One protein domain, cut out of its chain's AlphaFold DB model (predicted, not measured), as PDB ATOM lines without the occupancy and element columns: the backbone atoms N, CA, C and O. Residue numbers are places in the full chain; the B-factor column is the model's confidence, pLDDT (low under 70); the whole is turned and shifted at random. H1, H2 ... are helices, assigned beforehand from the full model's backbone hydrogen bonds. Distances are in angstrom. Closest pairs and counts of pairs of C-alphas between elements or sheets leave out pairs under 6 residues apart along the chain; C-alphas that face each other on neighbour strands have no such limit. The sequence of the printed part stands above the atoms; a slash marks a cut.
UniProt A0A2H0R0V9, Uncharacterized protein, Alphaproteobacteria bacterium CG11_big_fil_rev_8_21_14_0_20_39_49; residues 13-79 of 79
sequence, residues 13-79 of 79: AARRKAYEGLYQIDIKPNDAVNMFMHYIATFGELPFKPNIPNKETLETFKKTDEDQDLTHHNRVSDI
ATOM      1  N   ALA A  13     194.447 197.860 137.866       95.81
ATOM      2  CA  ALA A  13     194.778 196.735 137.001       95.81
ATOM      3  C   ALA A  13     196.281 196.428 137.050       95.81
ATOM      4  O   ALA A  13     196.655 195.257 137.159       95.81
ATOM      5  N   ALA A  14     197.127 197.462 137.043       94.06
ATOM      6  CA  ALA A  14     198.571 197.323 137.212       94.06
ATOM      7  C   ALA A  14     198.922 196.678 138.561       94.06
ATOM      8  O   ALA A  14     199.694 195.719 138.598       94.06
ATOM      9  N   ARG A  15     198.292 197.130 139.656       94.56
ATOM     10  CA  ARG A  15     198.494 196.560 140.997       94.56
ATOM     11  C   ARG A  15     198.185 195.067 141.028       94.56
ATOM     12  O   ARG A  15     198.983 194.294 141.547       94.56
ATOM     13  N   ARG A  16     197.039 194.661 140.472       95.88
ATOM     14  CA  ARG A  16     196.626 193.251 140.457       95.88
ATOM     15  C   ARG A  16     197.639 192.381 139.711       95.88
ATOM     16  O   ARG A  16     198.121 191.410 140.282       95.88
ATOM     17  N   LYS A  17     198.014 192.773 138.488       96.38
ATOM     18  CA  LYS A  17     198.990 192.025 137.676       96.38
ATOM     19  C   LYS A  17     200.356 191.925 138.354       96.38
ATOM     20  O   LYS A  17     200.960 190.859 138.359       96.38
ATOM     21  N   ALA A  18     200.831 193.019 138.949       95.25
ATOM     22  CA  ALA A  18     202.101 193.020 139.666       95.25
ATOM     23  C   ALA A  18     202.075 192.055 140.862       95.25
ATOM     24  O   ALA A  18     203.024 191.309 141.068       95.25
ATOM     25  N   TYR A  19     200.981 192.036 141.629       95.75
ATOM     26  CA  TYR A  19     200.867 191.178 142.811       95.75
ATOM     27  C   TYR A  19     200.785 189.699 142.432       95.75
ATOM     28  O   TYR A  19     201.404 188.877 143.100       95.75
ATOM     29  N   GLU A  20     200.072 189.364 141.354       96.88
ATOM     30  CA  GLU A  20     200.043 188.004 140.804       96.88
ATOM     31  C   GLU A  20     201.449 187.537 140.400       96.88
ATOM     32  O   GLU A  20     201.864 186.448 140.790       96.88
ATOM     33  N   GLY A  21     202.211 188.376 139.689       96.81
ATOM     34  CA  GLY A  21     203.584 188.051 139.294       96.81
ATOM     35  C   GLY A  21     204.535 187.889 140.483       96.81
ATOM     36  O   GLY A  21     205.309 186.939 140.524       96.81
ATOM     37  N   LEU A  22     204.452 188.772 141.483       96.94
ATOM     38  CA  LEU A  22     205.270 188.670 142.697       96.94
ATOM     39  C   LEU A  22     204.921 187.426 143.529       96.94
ATOM     40  O   LEU A  22     205.816 186.777 144.068       96.94
ATOM     41  N   TYR A  23     203.640 187.056 143.589       96.31
ATOM     42  CA  TYR A  23     203.187 185.858 144.297       96.31
ATOM     43  C   TYR A  23     203.751 184.570 143.687       96.31
ATOM     44  O   TYR A  23     204.128 183.661 144.421       96.31
ATOM     45  N   GLN A  24     203.874 184.501 142.358       97.44
ATOM     46  CA  GLN A  24     204.446 183.337 141.668       97.44
ATOM     47  C   GLN A  24     205.907 183.051 142.044       97.44
ATOM     48  O   GLN A  24     206.363 181.922 141.878       97.44
ATOM     49  N   ILE A  25     206.628 184.053 142.549       96.69
ATOM     50  CA  ILE A  25     208.031 183.947 142.967       96.69
ATOM     51  C   ILE A  25     208.214 184.117 144.483       96.69
ATOM     52  O   ILE A  25     209.330 184.345 144.937       96.69
ATOM     53  N   ASP A  26     207.127 184.013 145.256       96.56
ATOM     54  CA  ASP A  26     207.098 184.137 146.721       96.56
ATOM     55  C   ASP A  26     207.683 185.458 147.262       96.56
ATOM     56  O   ASP A  26     208.301 185.526 148.325       96.56
ATOM     57  N   ILE A  27     207.476 186.554 146.525       96.69
ATOM     58  CA  ILE A  27     207.888 187.895 146.945       96.69
ATOM     59  C   ILE A  27     206.662 188.690 147.386       96.69
ATOM     60  O   ILE A  27     205.663 188.808 146.675       96.69
ATOM     61  N   LYS A  28     206.738 189.309 148.568       96.06
ATOM     62  CA  LYS A  28     205.692 190.231 149.021       96.06
ATOM     63  C   LYS A  28     205.847 191.584 148.321       96.06
ATOM     64  O   LYS A  28     206.970 192.059 148.157       96.06
ATOM     65  N   PRO A  29     204.746 192.289 148.008       94.25
ATOM     66  CA  PRO A  29     204.802 193.616 147.393       94.25
ATOM     67  C   PRO A  29     205.700 194.618 148.126       94.25
ATOM     68  O   PRO A  29     206.471 195.333 147.496       94.25
ATOM     69  N   ASN A  30     205.646 194.638 149.460       93.44
ATOM     70  CA  ASN A  30     206.487 195.531 150.259       93.44
ATOM     71  C   ASN A  30     207.978 195.193 150.131       93.44
ATOM     72  O   ASN A  30     208.800 196.103 150.085       93.44
ATOM     73  N   ASP A  31     208.325 193.908 150.050       94.81
ATOM     74  CA  ASP A  31     209.716 193.483 149.900       94.81
ATOM     75  C   ASP A  31     210.238 193.874 148.515       94.81
ATOM     76  O   ASP A  31     211.338 194.410 148.411       94.81
ATOM     77  N   ALA A  32     209.420 193.724 147.466       94.88
ATOM     78  CA  ALA A  32     209.754 194.194 146.121       94.88
ATOM     79  C   ALA A  32     210.022 195.707 146.074       94.88
ATOM     80  O   ALA A  32     211.022 196.141 145.501       94.88
ATOM     81  N   VAL A  33     209.168 196.514 146.715       93.94
ATOM     82  CA  VAL A  33     209.360 197.972 146.795       93.94
ATOM     83  C   VAL A  33     210.627 198.320 147.578       93.94
ATOM     84  O   VAL A  33     211.400 199.166 147.134       93.94
ATOM     85  N   ASN A  34     210.887 197.650 148.703       93.88
ATOM     86  CA  ASN A  34     212.108 197.874 149.477       93.88
ATOM     87  C   ASN A  34     213.363 197.509 148.673       93.88
ATOM     88  O   ASN A  34     214.320 198.277 148.667       93.88
ATOM     89  N   MET A  35     213.353 196.381 147.955       95.00
ATOM     90  CA  MET A  35     214.459 195.975 147.082       95.00
ATOM     91  C   MET A  35     214.719 197.006 145.983       95.00
ATOM     92  O   MET A  35     215.866 197.382 145.759       95.00
ATOM     93  N   PHE A  36     213.662 197.515 145.348       95.00
ATOM     94  CA  PHE A  36     213.763 198.574 144.345       95.00
ATOM     95  C   PHE A  36     214.402 199.850 144.914       95.00
ATOM     96  O   PHE A  36     215.354 200.374 144.336       95.00
ATOM     97  N   MET A  37     213.933 200.320 146.072       95.06
ATOM     98  CA  MET A  37     214.481 201.519 146.716       95.06
ATOM     99  C   MET A  37     215.938 201.326 147.151       95.06
ATOM    100  O   MET A  37     216.758 202.226 146.975       95.06
ATOM    101  N   HIS A  38     216.287 200.146 147.671       94.81
ATOM    102  CA  HIS A  38     217.664 199.822 148.038       94.81
ATOM    103  C   HIS A  38     218.597 199.757 146.829       94.81
ATOM    104  O   HIS A  38     219.731 200.223 146.931       94.81
ATOM    105  N   TYR A  39     218.133 199.231 145.692       96.81
ATOM    106  CA  TYR A  39     218.909 199.225 144.454       96.81
ATOM    107  C   TYR A  39     219.260 200.654 144.027       96.81
ATOM    108  O   TYR A  39     220.434 200.968 143.849       96.81
ATOM    109  N   ILE A  40     218.261 201.542 143.953       95.94
ATOM    110  CA  ILE A  40     218.476 202.946 143.569       95.94
ATOM    111  C   ILE A  40     219.440 203.633 144.533       95.94
ATOM    112  O   ILE A  40     220.367 204.307 144.095       95.94
ATOM    113  N   ALA A  41     219.258 203.442 145.841       95.69
ATOM    114  CA  ALA A  41     220.134 204.046 146.841       95.69
ATOM    115  C   ALA A  41     221.586 203.541 146.748       95.69
ATOM    116  O   ALA A  41     222.510 204.282 147.067       95.69
ATOM    117  N   THR A  42     221.783 202.291 146.320       96.88
ATOM    118  CA  THR A  42     223.103 201.647 146.254       96.88
ATOM    119  C   THR A  42     223.845 201.981 144.961       96.88
ATOM    120  O   THR A  42     225.045 202.238 145.000       96.88
ATOM    121  N   PHE A  43     223.149 201.975 143.823       96.38
ATOM    122  CA  PHE A  43     223.769 202.099 142.499       96.38
ATOM    123  C   PHE A  43     223.554 203.466 141.840       96.38
ATOM    124  O   PHE A  43     224.221 203.775 140.859       96.38
ATOM    125  N   GLY A  44     222.646 204.299 142.357       94.31
ATOM    126  CA  GLY A  44     222.332 205.606 141.771       94.31
ATOM    127  C   GLY A  44     221.591 205.528 140.431       94.31
ATOM    128  O   GLY A  44     221.454 206.539 139.748       94.31
ATOM    129  N   GLU A  45     221.098 204.349 140.054       92.19
ATOM    130  CA  GLU A  45     220.404 204.100 138.793       92.19
ATOM    131  C   GLU A  45     219.182 203.192 138.989       92.19
ATOM    132  O   GLU A  45     218.989 202.569 140.036       92.19
ATOM    133  N   LEU A  46     218.327 203.124 137.966       91.19
ATOM    134  CA  LEU A  46     217.191 202.209 137.956       91.19
ATOM    135  C   LEU A  46     217.668 200.764 137.722       91.19
ATOM    136  O   LEU A  46     218.566 200.545 136.911       91.19
ATOM    137  N   PRO A  47     217.007 199.755 138.322       90.12
ATOM    138  CA  PRO A  47     217.315 198.337 138.084       90.12
ATOM    139  C   PRO A  47     216.911 197.843 136.686       90.12
ATOM    140  O   PRO A  47     216.987 196.655 136.384       90.12
ATOM    141  N   PHE A  48     216.448 198.747 135.831       87.19
ATOM    142  CA  PHE A  48     216.157 198.514 134.429       87.19
ATOM    143  C   PHE A  48     216.578 199.747 133.641       87.19
ATOM    144  O   PHE A  48     216.437 200.879 134.106       87.19
ATOM    145  N   LYS A  49     217.058 199.536 132.418       81.62
ATOM    146  CA  LYS A  49     217.354 200.642 131.511       81.62
ATOM    147  C   LYS A  49     216.034 201.185 130.957       81.62
ATOM    148  O   LYS A  49     215.286 200.413 130.349       81.62
ATOM    149  N   PRO A  50     215.699 202.467 131.172       75.06
ATOM    150  CA  PRO A  50     214.528 203.055 130.541       75.06
ATOM    151  C   PRO A  50     214.752 203.085 129.024       75.06
ATOM    152  O   PRO A  50     215.533 203.878 128.513       75.06
ATOM    153  N   ASN A  51     214.077 202.185 128.306       73.44
ATOM    154  CA  ASN A  51     214.182 202.074 126.845       73.44
ATOM    155  C   ASN A  51     213.256 203.044 126.101       73.44
ATOM    156  O   ASN A  51     213.319 203.120 124.879       73.44
ATOM    157  N   ILE A  52     212.366 203.737 126.816       81.00
ATOM    158  CA  ILE A  52     211.455 204.718 126.227       81.00
ATOM    159  C   ILE A  52     212.087 206.093 126.447       81.00
ATOM    160  O   ILE A  52     212.155 206.532 127.600       81.00
ATOM    161  N   PRO A  53     212.559 206.759 125.378       81.88
ATOM    162  CA  PRO A  53     213.084 208.108 125.478       81.88
ATOM    163  C   PRO A  53     212.038 209.023 126.113       81.88
ATOM    164  O   PRO A  53     210.845 208.940 125.804       81.88
ATOM    165  N   ASN A  54     212.478 209.885 127.027       85.25
ATOM    166  CA  ASN A  54     211.589 210.890 127.589       85.25
ATOM    167  C   ASN A  54     211.280 211.963 126.524       85.25
ATOM    168  O   ASN A  54     211.850 211.972 125.431       85.25
ATOM    169  N   LYS A  55     210.359 212.878 126.843       90.06
ATOM    170  CA  LYS A  55     209.941 213.936 125.916       90.06
ATOM    171  C   LYS A  55     211.126 214.750 125.380       90.06
ATOM    172  O   LYS A  55     211.187 215.002 124.185       90.06
ATOM    173  N   GLU A  56     212.061 215.117 126.249       90.38
ATOM    174  CA  GLU A  56     213.238 215.913 125.892       90.38
ATOM    175  C   GLU A  56     214.165 215.161 124.928       90.38
ATOM    176  O   GLU A  56     214.620 215.719 123.930       90.38
ATOM    177  N   THR A  57     214.393 213.867 125.163       90.19
ATOM    178  CA  THR A  57     215.179 213.023 124.258       90.19
ATOM    179  C   THR A  57     214.500 212.878 122.893       90.19
ATOM    180  O   THR A  57     215.171 212.966 121.871       90.19
ATOM    181  N   LEU A  58     213.171 212.712 122.853       91.88
ATOM    182  CA  LEU A  58     212.417 212.658 121.592       91.88
ATOM    183  C   LEU A  58     212.489 213.979 120.817       91.88
ATOM    184  O   LEU A  58     212.661 213.966 119.601       91.88
ATOM    185  N   GLU A  59     212.364 215.112 121.508       92.44
ATOM    186  CA  GLU A  59     212.494 216.439 120.898       92.44
ATOM    187  C   GLU A  59     213.903 216.663 120.345       92.44
ATOM    188  O   GLU A  59     214.049 217.183 119.240       92.44
ATOM    189  N   THR A  60     214.925 216.214 121.073       92.44
ATOM    190  CA  THR A  60     216.320 216.285 120.627       92.44
ATOM    191  C   THR A  60     216.545 215.438 119.378       92.44
ATOM    192  O   THR A  60     217.085 215.948 118.402       92.44
ATOM    193  N   PHE A  61     216.065 214.189 119.349       91.19
ATOM    194  CA  PHE A  61     216.165 213.350 118.149       91.19
ATOM    195  C   PHE A  61     215.455 213.967 116.950       91.19
ATOM    196  O   PHE A  61     216.026 214.000 115.869       91.19
ATOM    197  N   LYS A  62     214.262 214.539 117.147       92.50
ATOM    198  CA  LYS A  62     213.549 215.226 116.067       92.50
ATOM    199  C   LYS A  62     214.360 216.393 115.493       92.50
ATOM    200  O   LYS A  62     214.432 216.536 114.280       92.50
ATOM    201  N   LYS A  63     214.972 217.216 116.350       91.75
ATOM    202  CA  LYS A  63     215.836 218.322 115.910       91.75
ATOM    203  C   LYS A  63     217.045 217.813 115.133       91.75
ATOM    204  O   LYS A  63     217.334 218.333 114.065       91.75
ATOM    205  N   THR A  64     217.701 216.767 115.634       90.38
ATOM    206  CA  THR A  64     218.825 216.120 114.946       90.38
ATOM    207  C   THR A  64     218.424 215.556 113.580       90.38
ATOM    208  O   THR A  64     219.145 215.776 112.614       90.38
ATOM    209  N   ASP A  65     217.269 214.894 113.468       90.94
ATOM    210  CA  ASP A  65     216.748 214.373 112.192       90.94
ATOM    211  C   ASP A  65     216.433 215.497 111.183       90.94
ATOM    212  O   ASP A  65     216.490 215.287 109.971       90.94
ATOM    213  N   GLU A  66     216.109 216.695 111.680       93.88
ATOM    214  CA  GLU A  66     215.878 217.913 110.893       93.88
ATOM    215  C   GLU A  66     217.164 218.731 110.639       93.88
ATOM    216  O   GLU A  66     217.075 219.844 110.120       93.88
ATOM    217  N   ASP A  67     218.343 218.197 110.983       88.50
ATOM    218  CA  ASP A  67     219.655 218.862 110.868       88.50
ATOM    219  C   ASP A  67     219.751 220.171 111.690       88.50
ATOM    220  O   ASP A  67     220.485 221.104 111.367       88.50
ATOM    221  N   GLN A  68     218.974 220.260 112.774       88.06
ATOM    222  CA  GLN A  68     218.932 221.395 113.696       88.06
ATOM    223  C   GLN A  68     219.760 221.122 114.955       88.06
ATOM    224  O   GLN A  68     219.830 219.996 115.446       88.06
ATOM    225  N   ASP A  69     220.334 222.188 115.520       85.06
ATOM    226  CA  ASP A  69     221.128 222.160 116.758       85.06
ATOM    227  C   ASP A  69     222.328 221.182 116.716       85.06
ATOM    228  O   ASP A  69     222.766 220.667 117.746       85.06
ATOM    229  N   LEU A  70     222.893 220.942 115.525       87.25
ATOM    230  CA  LEU A  70     224.081 220.107 115.333       87.25
ATOM    231  C   LEU A  70     225.367 220.934 115.308       87.25
ATOM    232  O   LEU A  70     225.456 221.981 114.669       87.25
ATOM    233  N   THR A  71     226.398 220.429 115.990       89.19
ATOM    234  CA  THR A  71     227.762 220.965 115.902       89.19
ATOM    235  C   THR A  71     228.636 219.955 115.172       89.19
ATOM    236  O   THR A  71     228.746 218.800 115.587       89.19
ATOM    237  N   HIS A  72     229.243 220.376 114.064       86.94
ATOM    238  CA  HIS A  72     230.112 219.522 113.260       86.94
ATOM    239  C   HIS A  72     231.576 219.781 113.597       86.94
ATOM    240  O   HIS A  72     232.029 220.925 113.635       86.94
ATOM    241  N   HIS A  73     232.328 218.699 113.772       90.25
ATOM    242  CA  HIS A  73     233.752 218.732 114.078       90.25
ATOM    243  C   HIS A  73     234.509 217.893 113.050       90.25
ATOM    244  O   HIS A  73     234.067 216.809 112.671       90.25
ATOM    245  N   ASN A  74     235.658 218.389 112.586       87.50
ATOM    246  CA  ASN A  74     236.446 217.724 111.542       87.50
ATOM    247  C   ASN A  74     237.434 216.696 112.114       87.50
ATOM    248  O   ASN A  74     237.975 215.874 111.371       87.50
ATOM    249  N   ARG A  75     237.714 216.764 113.421       87.19
ATOM    250  CA  ARG A  75     238.634 215.875 114.136       87.19
ATOM    251  C   ARG A  75     238.093 215.573 115.527       87.19
ATOM    252  O   ARG A  75     237.431 216.403 116.135       87.19
ATOM    253  N   VAL A  76     238.455 214.406 116.059       83.19
ATOM    254  CA  VAL A  76     238.112 214.007 117.438       83.19
ATOM    255  C   VAL A  76     238.722 214.963 118.471       83.19
ATOM    256  O   VAL A  76     238.145 215.157 119.528       83.19
ATOM    257  N   SER A  77     239.860 215.596 118.154       84.94
ATOM    258  CA  SER A  77     240.506 216.612 119.000       84.94
ATOM    259  C   SER A  77     239.696 217.895 119.183       84.94
ATOM    260  O   SER A  77     240.064 218.712 120.021       84.94
ATOM    261  N   ASP A  78     238.665 218.096 118.364       78.94
ATOM    262  CA  ASP A  78     237.899 219.337 118.305       78.94
ATOM    263  C   ASP A  78     236.565 219.225 119.075       78.94
ATOM    264  O   ASP A  78     235.810 220.197 119.077       78.94
ATOM    265  N   ILE A  79     236.276 218.052 119.670       76.00
ATOM    266  CA  ILE A  79     235.064 217.703 120.442       76.00
ATOM    267  C   ILE A  79     235.322 217.874 121.942       76.00
ATOM    268  O   ILE A  79     236.385 217.404 122.411       76.00
TER     269      ILE A  79
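This is residues 13 to 79 of the 79 residues of an uncharacterized protein of Alphaproteobacteria bacterium CG11_big_fil_rev_8_21_14_0_20_39_49 (UniProt A0A2H0R0V9). Three helices are strung out along an extended chain with no common core: H1 and H2 meet near their ends as an L at one end of the model, and H3 sits alone beyond a long link. After H3 a tail without a named element, residues 66 to 79, runs on to the other end, and its residues 72 to 78 stick out. The printed part has 67 residues with three named helices, in the order H1, H2, H3, and no named strand; the class is all helix. The whole is extended, with a radius of gyration of the C-alphas of 20.3 A and spans of 57 by 29 by 15 A.

H1 holds residues 13 to 24, begins at C-alpha 13 at (194.778, 196.735, 137.001) and measures 17.2 A from first to last C-alpha. After a tight link of 4 residues comes H2, residues 29 to 43, the longest helix with 15 residues and 21.3 A; its C-alpha 29 is at (204.802, 193.616, 147.393). H3 holds residues 55 to 65, measures 15.3 A and ends at C-alpha 65 at (216.748, 214.373, 112.192).

H1 and H2 only just touch, with 3 pairs of C-alphas within 8 A, and they touch only at the corner by their link. H1 does so with residues 19 to 22 alone and H2 with residues 29 to 32 alone; the closest C-alphas of the two are those of Tyr 19 and Pro 29, 6.5 A apart. Their lines are about perpendicular, at 89 degrees, and their centres are 16.9 A apart. H3 touches no helix: it is apart from H1 and apart from H2. In H1, H2 and H3 every O i to N i+4 pair is within hydrogen-bond range.

The C-alphas of Asp 26 and Asn 74, the two farthest apart, are 56.8 A from each other, and the outline is flat, but only just. The link from H2 to H3, with 11 residues between them, is long. Four stretches stand free: residues 40 to 45, of which 40 to 43 belong to H2; residues 54 to 59, of which 55 to 59 belong to H3; residues 62 to 67, of which 62 to 65 belong to H3; and residues 72 to 78. The C-alphas of residues 66 to 79 lie 24 to 33 A from the mean of all C-alphas. The printed part has no cut and ends at Ile 79, the chain's last residue. The mean pLDDT of the printed part is 91.2, and no printed residue is under 70.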